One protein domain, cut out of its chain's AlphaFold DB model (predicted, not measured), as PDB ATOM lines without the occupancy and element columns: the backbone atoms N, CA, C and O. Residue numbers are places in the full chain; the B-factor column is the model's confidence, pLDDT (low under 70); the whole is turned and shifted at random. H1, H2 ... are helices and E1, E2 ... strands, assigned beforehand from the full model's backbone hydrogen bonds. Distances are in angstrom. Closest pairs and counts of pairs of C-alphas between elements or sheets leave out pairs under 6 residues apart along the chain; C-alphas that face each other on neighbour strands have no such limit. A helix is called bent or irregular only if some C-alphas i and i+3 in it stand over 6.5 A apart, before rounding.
ATOM      1  N   LYS A  15     183.101 133.363 120.065       73.38
ATOM      2  CA  LYS A  15     184.269 134.184 120.378       73.38
ATOM      3  C   LYS A  15     183.790 135.369 121.215       73.38
ATOM      4  O   LYS A  15     182.790 136.000 120.874       73.38
ATOM      5  N   VAL A  16     184.452 135.632 122.333       70.25
ATOM      6  CA  VAL A  16     184.100 136.742 123.226       70.25
ATOM      7  C   VAL A  16     185.244 137.739 123.324       70.25
ATOM      8  O   VAL A  16     186.415 137.356 123.274       70.25
ATOM      9  N   SER A  17     184.883 139.018 123.449       65.69
ATOM     10  CA  SER A  17     185.800 140.114 123.767       65.69
ATOM     11  C   SER A  17     186.575 139.831 125.057       65.69
ATOM     12  O   SER A  17     186.098 139.051 125.888       65.69
ATOM     13  N   PRO A  18     187.747 140.459 125.242       60.62
ATOM     14  CA  PRO A  18     188.542 140.273 126.443       60.62
ATOM     15  C   PRO A  18     187.729 140.584 127.698       60.62
ATOM     16  O   PRO A  18     187.153 141.661 127.840       60.62
ATOM     17  N   VAL A  19     187.664 139.609 128.605       60.56
ATOM     18  CA  VAL A  19     186.991 139.759 129.896       60.56
ATOM     19  C   VAL A  19     188.055 139.720 130.980       60.56
ATOM     20  O   VAL A  19     188.533 138.648 131.328       60.56
ATOM     21  N   PHE A  20     188.395 140.881 131.539       57.88
ATOM     22  CA  PHE A  20     189.510 141.064 132.484       57.88
ATOM     23  C   PHE A  20     189.384 140.301 133.819       57.88
ATOM     24  O   PHE A  20     190.313 140.296 134.614       57.88
ATOM     25  N   TRP A  21     188.249 139.638 134.064       61.88
ATOM     26  CA  TRP A  21     187.890 139.043 135.361       61.88
ATOM     27  C   TRP A  21     187.443 137.582 135.267       61.88
ATOM     28  O   TRP A  21     186.791 137.064 136.174       61.88
ATOM     29  N   LYS A  22     187.698 136.913 134.139       76.94
ATOM     30  CA  LYS A  22     187.323 135.504 133.959       76.94
ATOM     31  C   LYS A  22     188.566 134.633 133.877       76.94
ATOM     32  O   LYS A  22     189.582 135.041 133.329       76.94
ATOM     33  N   GLU A  23     188.470 133.444 134.458       84.69
ATOM     34  CA  GLU A  23     189.532 132.440 134.499       84.69
ATOM     35  C   GLU A  23     189.323 131.409 133.382       84.69
ATOM     36  O   GLU A  23     188.195 130.983 133.110       84.69
ATOM     37  N   CYS A  24     190.410 130.988 132.738       86.19
ATOM     38  CA  CYS A  24     190.392 129.868 131.809       86.19
ATOM     39  C   CYS A  24     190.167 128.563 132.564       86.19
ATOM     40  O   CYS A  24     190.974 128.157 133.395       86.19
ATOM     41  N   ILE A  25     189.106 127.831 132.220       85.50
ATOM     42  CA  ILE A  25     188.805 126.555 132.879       85.50
ATOM     43  C   ILE A  25     189.907 125.499 132.675       85.50
ATOM     44  O   ILE A  25     190.036 124.598 133.505       85.50
ATOM     45  N   LYS A  26     190.689 125.599 131.588       86.56
ATOM     46  CA  LYS A  26     191.755 124.646 131.250       86.56
ATOM     47  C   LYS A  26     193.067 124.950 131.979       86.56
ATOM     48  O   LYS A  26     193.564 124.059 132.656       86.56
ATOM     49  N   CYS A  27     193.615 126.160 131.844       87.25
ATOM     50  CA  CYS A  27     194.911 126.515 132.444       87.25
ATOM     51  C   CYS A  27     194.819 127.230 133.796       87.25
ATOM     52  O   CYS A  27     195.848 127.413 134.432       87.25
ATOM     53  N   LYS A  28     193.620 127.613 134.255       86.31
ATOM     54  CA  LYS A  28     193.405 128.341 135.520       86.31
ATOM     55  C   LYS A  28     194.023 129.735 135.584       86.31
ATOM     56  O   LYS A  28     194.041 130.363 136.633       86.31
ATOM     57  N   GLU A  29     194.446 130.263 134.442       85.69
ATOM     58  CA  GLU A  29     194.940 131.629 134.339       85.69
ATOM     59  C   GLU A  29     193.800 132.618 134.088       85.69
ATOM     60  O   GLU A  29     192.816 132.320 133.401       85.69
ATOM     61  N   GLN A  30     193.943 133.822 134.638       81.12
ATOM     62  CA  GLN A  30     193.028 134.924 134.361       81.12
ATOM     63  C   GLN A  30     193.240 135.458 132.944       81.12
ATOM     64  O   GLN A  30     194.364 135.572 132.458       81.12
ATOM     65  N   PHE A  31     192.145 135.846 132.296       73.62
ATOM     66  CA  PHE A  31     192.172 136.495 130.995       73.62
ATOM     67  C   PHE A  31     192.706 137.925 131.152       73.62
ATOM     68  O   PHE A  31     191.948 138.876 131.325       73.62
ATOM     69  N   LYS A  32     194.029 138.088 131.071       67.88
ATOM     70  CA  LYS A  32     194.724 139.386 131.098       67.88
ATOM     71  C   LYS A  32     194.540 140.167 129.786       67.88
ATOM     72  O   LYS A  32     195.503 140.478 129.102       67.88
ATOM     73  N   GLY A  33     193.298 140.425 129.378       64.19
ATOM     74  CA  GLY A  33     193.004 141.113 128.113       64.19
ATOM     75  C   GLY A  33     193.066 140.224 126.862       64.19
ATOM     76  O   GLY A  33     193.038 140.736 125.747       64.19
ATOM     77  N   HIS A  34     193.107 138.899 127.023       66.44
ATOM     78  CA  HIS A  34     193.106 137.951 125.905       66.44
ATOM     79  C   HIS A  34     191.687 137.643 125.413       66.44
ATOM     80  O   HIS A  34     190.726 137.641 126.185       66.44
ATOM     81  N   TYR A  35     191.557 137.336 124.121       74.12
ATOM     82  CA  TYR A  35     190.333 136.761 123.563       74.12
ATOM     83  C   TYR A  35     190.187 135.295 123.980       74.12
ATOM     84  O   TYR A  35     191.152 134.605 124.318       74.12
ATOM     85  N   GLY A  36     188.959 134.796 123.906       84.81
ATOM     86  CA  GLY A  36     188.727 133.368 124.020       84.81
ATOM     87  C   GLY A  36     187.312 132.967 123.676       84.81
ATOM     88  O   GLY A  36     186.556 133.689 123.021       84.81
ATOM     89  N   TRP A  37     186.969 131.782 124.143       85.19
ATOM     90  CA  TRP A  37     185.741 131.086 123.830       85.19
ATOM     91  C   TRP A  37     184.885 130.999 125.081       85.19
ATOM     92  O   TRP A  37     185.352 130.547 126.127       85.19
ATOM     93  N   LYS A  38     183.623 131.415 124.977       84.50
ATOM     94  CA  LYS A  38     182.632 131.221 126.038       84.50
ATOM     95  C   LYS A  38     181.705 130.078 125.655       84.50
ATOM     96  O   LYS A  38     181.173 130.066 124.546       84.50
ATOM     97  N   PHE A  39     181.448 129.178 126.596       81.44
ATOM     98  CA  PHE A  39     180.384 128.187 126.483       81.44
ATOM     99  C   PHE A  39     179.537 128.154 127.755       81.44
ATOM    100  O   PHE A  39     179.994 128.521 128.836       81.44
ATOM    101  N   MET A  40     178.283 127.732 127.615       76.81
ATOM    102  CA  MET A  40     177.363 127.557 128.737       76.81
ATOM    103  C   MET A  40     177.093 126.072 128.960       76.81
ATOM    104  O   MET A  40     176.996 125.299 128.002       76.81
ATOM    105  N   LEU A  41     176.988 125.681 130.225       73.06
ATOM    106  CA  LEU A  41     176.536 124.362 130.634       73.06
ATOM    107  C   LEU A  41     175.273 124.532 131.470       73.06
ATOM    108  O   LEU A  41     175.300 125.184 132.512       73.06
ATOM    109  N   THR A  42     174.185 123.926 131.013       69.88
ATOM    110  CA  THR A  42     172.963 123.814 131.804       69.88
ATOM    111  C   THR A  42     172.997 122.475 132.525       69.88
ATOM    112  O   THR A  42     172.912 121.422 131.891       69.88
ATOM    113  N   THR A  43     173.131 122.504 133.845       68.06
ATOM    114  CA  THR A  43     173.022 121.313 134.686       68.06
ATOM    115  C   THR A  43     171.601 121.244 135.222       68.06
ATOM    116  O   THR A  43     171.126 122.192 135.843       68.06
ATOM    117  N   ILE A  44     170.908 120.137 134.956       62.53
ATOM    118  CA  ILE A  44     169.578 119.885 135.511       62.53
ATOM    119  C   ILE A  44     169.765 118.951 136.698       62.53
ATOM    120  O   ILE A  44     170.109 117.782 136.516       62.53
ATOM    121  N   ASN A  45     169.560 119.477 137.900       63.28
ATOM    122  CA  ASN A  45     169.496 118.668 139.099       63.28
ATOM    123  C   ASN A  45     168.044 118.227 139.296       63.28
ATOM    124  O   ASN A  45     167.147 119.052 139.446       63.28
ATOM    125  N   THR A  46     167.806 116.923 139.208       56.62
ATOM    126  CA  THR A  46     166.497 116.328 139.478       56.62
ATOM    127  C   THR A  46     166.581 115.623 140.817       56.62
ATOM    128  O   THR A  46     166.848 114.417 140.856       56.62
ATOM    129  N   ASP A  47     166.403 116.381 141.895       56.66
ATOM    130  CA  ASP A  47     166.208 115.794 143.215       56.66
ATOM    131  C   ASP A  47     164.723 115.456 143.413       56.66
ATOM    132  O   ASP A  47     163.872 115.907 142.642       56.66
ATOM    133  N   ALA A  48     164.394 114.609 144.390       52.28
ATOM    134  CA  ALA A  48     163.074 113.970 144.491       52.28
ATOM    135  C   ALA A  48     161.889 114.954 144.626       52.28
ATOM    136  O   ALA A  48     160.743 114.537 144.460       52.28
ATOM    137  N   LEU A  49     162.156 116.239 144.890       52.81
ATOM    138  CA  LEU A  49     161.148 117.266 145.159       52.81
ATOM    139  C   LEU A  49     161.334 118.580 144.373       52.81
ATOM    140  O   LEU A  49     160.396 119.370 144.328       52.81
ATOM    141  N   LEU A  50     162.479 118.820 143.714       51.78
ATOM    142  CA  LEU A  50     162.738 120.052 142.950       51.78
ATOM    143  C   LEU A  50     163.593 119.788 141.701       51.78
ATOM    144  O   LEU A  50     164.606 119.089 141.745       51.78
ATOM    145  N   ILE A  51     163.183 120.390 140.579       63.78
ATOM    146  CA  ILE A  51     163.983 120.469 139.352       63.78
ATOM    147  C   ILE A  51     164.722 121.806 139.373       63.78
ATOM    148  O   ILE A  51     164.138 122.842 139.060       63.78
ATOM    149  N   GLU A  52     166.010 121.781 139.699       60.94
ATOM    150  CA  GLU A  52     166.857 122.971 139.655       60.94
ATOM    151  C   GLU A  52     167.666 122.994 138.353       60.94
ATOM    152  O   GLU A  52     168.328 122.018 137.990       60.94
ATOM    153  N   LYS A  53     167.602 124.109 137.617       66.69
ATOM    154  CA  LYS A  53     168.391 124.326 136.397       66.69
ATOM    155  C   LYS A  53     169.486 125.348 136.682       66.69
ATOM    156  O   LYS A  53     169.221 126.547 136.682       66.69
ATOM    157  N   VAL A  54     170.717 124.880 136.850       67.44
ATOM    158  CA  VAL A  54     171.886 125.746 137.041       67.44
ATOM    159  C   VAL A  54     172.524 126.026 135.685       67.44
ATOM    160  O   VAL A  54     172.853 125.096 134.945       67.44
ATOM    161  N   LYS A  55     172.685 127.306 135.335       72.62
ATOM    162  CA  LYS A  55     173.363 127.741 134.106       72.62
ATOM    163  C   LYS A  55     174.747 128.279 134.446       72.62
ATOM    164  O   LYS A  55     174.886 129.433 134.842       72.62
ATOM    165  N   ASP A  56     175.770 127.470 134.219       73.88
ATOM    166  CA  ASP A  56     177.158 127.883 134.398       73.88
ATOM    167  C   ASP A  56     177.745 128.417 133.090       73.88
ATOM    168  O   ASP A  56     177.566 127.836 132.017       73.88
ATOM    169  N   SER A  57     178.501 129.511 133.178       80.00
ATOM    170  CA  SER A  57     179.301 130.036 132.068       80.00
ATOM    171  C   SER A  57     180.775 129.705 132.270       80.00
ATOM    172  O   SER A  57     181.352 130.053 133.296       80.00
ATOM    173  N   TYR A  58     181.399 129.119 131.254       83.25
ATOM    174  CA  TYR A  58     182.812 128.756 131.251       83.25
ATOM    175  C   TYR A  58     183.553 129.451 130.111       83.25
ATOM    176  O   TYR A  58     182.973 129.749 129.063       83.25
ATOM    177  N   TYR A  59     184.843 129.696 130.332       85.75
ATOM    178  CA  TYR A  59     185.708 130.456 129.436       85.75
ATOM    179  C   TYR A  59     186.985 129.661 129.141       85.75
ATOM    180  O   TYR A  59     187.565 129.066 130.049       85.75
ATOM    181  N   ILE A  60     187.421 129.637 127.880       87.50
ATOM    182  CA  ILE A  60     188.660 128.986 127.417       87.50
ATOM    183  C   ILE A  60     189.486 130.024 126.655       87.50
ATOM    184  O   ILE A  60     188.973 130.617 125.708       87.50
ATOM    185  N   CYS A  61     190.728 130.288 127.067       87.25
ATOM    186  CA  CYS A  61     191.575 131.277 126.392       87.25
ATOM    187  C   CYS A  61     192.055 130.771 125.022       87.25
ATOM    188  O   CYS A  61     192.149 129.560 124.797       87.25
ATOM    189  N   CYS A  62     192.377 131.695 124.113       85.44
ATOM    190  CA  CYS A  62     192.893 131.343 122.787       85.44
ATOM    191  C   CYS A  62     194.252 130.619 122.824       85.44
ATOM    192  O   CYS A  62     194.534 129.840 121.917       85.44
ATOM    193  N   ASP A  63     195.055 130.790 123.878       86.06
ATOM    194  CA  ASP A  63     196.309 130.038 124.050       86.06
ATOM    195  C   ASP A  63     196.042 128.549 124.319       86.06
ATOM    196  O   ASP A  63     196.762 127.665 123.858       86.06
ATOM    197  N   CYS A  64     194.949 128.260 125.030       86.75
ATOM    198  CA  CYS A  64     194.496 126.908 125.333       86.75
ATOM    199  C   CYS A  64     193.745 126.234 124.179       86.75
ATOM    200  O   CYS A  64     193.736 124.999 124.126       86.75
ATOM    201  N   ALA A  65     193.069 127.027 123.346       88.00
ATOM    202  CA  ALA A  65     192.239 126.597 122.226       88.00
ATOM    203  C   ALA A  65     192.368 127.605 121.081       88.00
ATOM    204  O   ALA A  65     191.692 128.641 121.073       88.00
ATOM    205  N   LYS A  66     193.245 127.304 120.120       85.12
ATOM    206  CA  LYS A  66     193.527 128.215 119.005       85.12
ATOM    207  C   LYS A  66     192.339 128.287 118.050       85.12
ATOM    208  O   LYS A  66     192.036 129.361 117.534       85.12
ATOM    209  N   THR A  67     191.640 127.169 117.863       84.88
ATOM    210  CA  THR A  67     190.444 127.077 117.018       84.88
ATOM    211  C   THR A  67     189.168 126.890 117.842       84.88
ATOM    212  O   THR A  67     189.190 126.573 119.036       84.88
ATOM    213  N   GLN A  68     188.019 127.084 117.190       80.38
ATOM    214  CA  GLN A  68     186.724 126.763 117.784       80.38
ATOM    215  C   GLN A  68     186.587 125.255 118.036       80.38
ATOM    216  O   GLN A  68     186.032 124.862 119.060       80.38
ATOM    217  N   GLU A  69     187.107 124.420 117.136       83.56
ATOM    218  CA  GLU A  69     187.077 122.957 117.245       83.56
ATOM    219  C   GLU A  69     187.857 122.481 118.477       83.56
ATOM    220  O   GLU A  69     187.337 121.690 119.267       83.56
ATOM    221  N   ASP A  70     189.034 123.063 118.736       85.81
ATOM    222  CA  ASP A  70     189.803 122.810 119.960       85.81
ATOM    223  C   ASP A  70     188.981 123.142 121.214       85.81
ATOM    224  O   ASP A  70     188.963 122.390 122.195       85.81
ATOM    225  N   ALA A  71     188.271 124.275 121.192       83.94
ATOM    226  CA  ALA A  71     187.437 124.710 122.305       83.94
ATOM    227  C   ALA A  71     186.252 123.758 122.543       83.94
ATOM    228  O   ALA A  71     185.903 123.500 123.702       83.94
ATOM    229  N   VAL A  72     185.662 123.198 121.476       82.81
ATOM    230  CA  VAL A  72     184.628 122.150 121.568       82.81
ATOM    231  C   VAL A  72     185.198 120.900 122.237       82.81
ATOM    232  O   VAL A  72     184.624 120.433 123.221       82.81
ATOM    233  N   LEU A  73     186.352 120.405 121.780       86.69
ATOM    234  CA  LEU A  73     186.982 119.199 122.330       86.69
ATOM    235  C   LEU A  73     187.347 119.356 123.813       86.69
ATOM    236  O   LEU A  73     187.147 118.445 124.624       86.69
ATOM    237  N   ILE A  74     187.858 120.525 124.205       84.75
ATOM    238  CA  ILE A  74     188.166 120.836 125.608       84.75
ATOM    239  C   ILE A  74     186.885 120.854 126.447       84.75
ATOM    240  O   ILE A  74     186.854 120.263 127.529       84.75
ATOM    241  N   ARG A  75     185.812 121.481 125.948       81.69
ATOM    242  CA  ARG A  75     184.495 121.476 126.600       81.69
ATOM    243  C   ARG A  75     183.990 120.051 126.819       81.69
ATOM    244  O   ARG A  75     183.592 119.729 127.936       81.69
ATOM    245  N   GLU A  76     183.988 119.209 125.790       81.69
ATOM    246  CA  GLU A  76     183.468 117.839 125.886       81.69
ATOM    247  C   GLU A  76     184.252 117.009 126.899       81.69
ATOM    248  O   GLU A  76     183.659 116.345 127.752       81.69
ATOM    249  N   ASN A  77     185.581 117.118 126.891       84.00
ATOM    250  CA  ASN A  77     186.430 116.463 127.881       84.00
ATOM    251  C   ASN A  77     186.140 116.940 129.313       84.00
ATOM    252  O   ASN A  77     186.075 116.125 130.235       84.00
ATOM    253  N   LEU A  78     185.932 118.243 129.517       76.50
ATOM    254  CA  LEU A  78     185.611 118.812 130.830       76.50
ATOM    255  C   LEU A  78     184.227 118.391 131.328       76.50
ATOM    256  O   LEU A  78     184.092 118.026 132.497       76.50
ATOM    257  N   ILE A  79     183.218 118.393 130.452       72.19
ATOM    258  CA  ILE A  79     181.877 117.892 130.770       72.19
ATOM    259  C   ILE A  79     181.982 116.421 131.165       72.19
ATOM    260  O   ILE A  79     181.585 116.065 132.270       72.19
ATOM    261  N   ASN A  80     182.610 115.584 130.337       71.12
ATOM    262  CA  ASN A  80     182.783 114.161 130.625       71.12
ATOM    263  C   ASN A  80     183.521 113.906 131.949       71.12
ATOM    264  O   ASN A  80     183.151 112.995 132.691       71.12
ATOM    265  N   ARG A  81     184.524 114.724 132.300       70.19
ATOM    266  CA  ARG A  81     185.195 114.653 133.608       70.19
ATOM    267  C   ARG A  81     184.272 115.043 134.762       70.19
ATOM    268  O   ARG A  81     184.227 114.305 135.740       70.19
ATOM    269  N   LYS A  82     183.514 116.142 134.661       66.44
ATOM    270  CA  LYS A  82     182.548 116.548 135.703       66.44
ATOM    271  C   LYS A  82     181.436 115.513 135.891       66.44
ATOM    272  O   LYS A  82     181.095 115.188 137.025       66.44
ATOM    273  N   LEU A  83     180.937 114.943 134.794       62.12
ATOM    274  CA  LEU A  83     179.984 113.831 134.799       62.12
ATOM    275  C   LEU A  83     180.541 112.614 135.540       62.12
ATOM    276  O   LEU A  83     179.894 112.093 136.446       62.12
ATOM    277  N   LYS A  84     181.764 112.190 135.197       62.78
ATOM    278  CA  LYS A  84     182.429 111.053 135.848       62.78
ATOM    279  C   LYS A  84     182.764 111.325 137.319       62.78
ATOM    280  O   LYS A  84     182.608 110.431 138.143       62.78
ATOM    281  N   ALA A  85     183.185 112.537 137.677       58.62
ATOM    282  CA  ALA A  85     183.445 112.919 139.067       58.62
ATOM    283  C   ALA A  85     182.159 112.913 139.911       58.62
ATOM    284  O   ALA A  85     182.151 112.374 141.015       58.62
ATOM    285  N   SER A  86     181.048 113.414 139.359       51.38
ATOM    286  CA  SER A  86     179.726 113.339 139.995       51.38
ATOM    287  C   SER A  86     179.246 111.890 140.188       51.38
ATOM    288  O   SER A  86     178.588 111.594 141.185       51.38
ATOM    289  N   GLN A  87     179.615 110.967 139.290       49.38
ATOM    290  CA  GLN A  87     179.355 109.530 139.461       49.38
ATOM    291  C   GLN A  87     180.241 108.891 140.547       49.38
ATOM    292  O   GLN A  87     179.760 108.046 141.293       49.38
TER     293      GLN A  87
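Overview. This is residues 15 to 87 of the 99 residues of an uncharacterized protein of viral metagenome (UniProt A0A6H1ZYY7). A long two-stranded hairpin, E1 and E2, makes the longest axis, and the single helix H1 passes along one side of it, starting near the hairpin's base and running in broadly the direction of E1. A loop with no named element, residues 15 to 35, gathers round the base, while the tip of the hairpin, residues 46 to 51, and the last part of H1, residues 80 to 87, stick out. The printed part has 73 residues, with two named strands and one named helix in the order E1, E2, H1; the sheet, order E1 - E2, is antiparallel, and the class is mixed, helices and strands. The whole is only just loose, close to compact, with a radius of gyration of the C-alphas of 13.9 A, and the C-alphas span 43 by 21 by 18 A.

Along the chain. The printed part begins at Lys 15, with its C-alpha at (184.269, 134.184, 120.378), and residues 15 to 35 hold no named element. E1, residues 36 to 46, is 32.0 A long from first to last C-alpha and begins at C-alpha 36 at (188.727, 133.368, 124.020). E2, residues 51 to 61, is 32.3 A long. H1, residues 68 to 87, is 28.7 A long, is not bent, and ends at C-alpha 87 at (179.355, 109.530, 139.461).

Arrangement. Residues 15 to 16 pair with residues 36 to 37 of E1, antiparallel. E1 and E2 form a hairpin of antiparallel neighbour strands, with 161 degrees between their directions. Their C-alphas face each other from 36 and 61, 4.3 A apart, to 46 and 51, 4.8 A apart. N 37 and O 60, at 2.8 A, and N 52 and O 45, at 3.0 A, are among the pairs within hydrogen-bond range. The closest C-alphas of E1 and H1 are those of Trp 37 and Ala 71, 6.8 A apart. The closest C-alphas of E2 and H1 are those of Ile 60 and Ala 71, also 6.8 A apart. In H1 every O i to N i+4 pair is within hydrogen-bond range.

Size, cuts and confidence. The two C-alphas farthest apart are those of Gly 33 and Ala 48, 43.6 A. Without residues 46 to 51 and 80 to 87, which stand free, the body spans 34 by 23 by 18 A. The link from E1 to E2 is tight, with 4 residues, and the link from E2 to H1 is short, with 6. The printed part has no cut. The mean pLDDT of the printed part is 73.9, and 27 residues are under 70: residues 17 to 21, 32 to 34, 42 to 54 and 82 to 87.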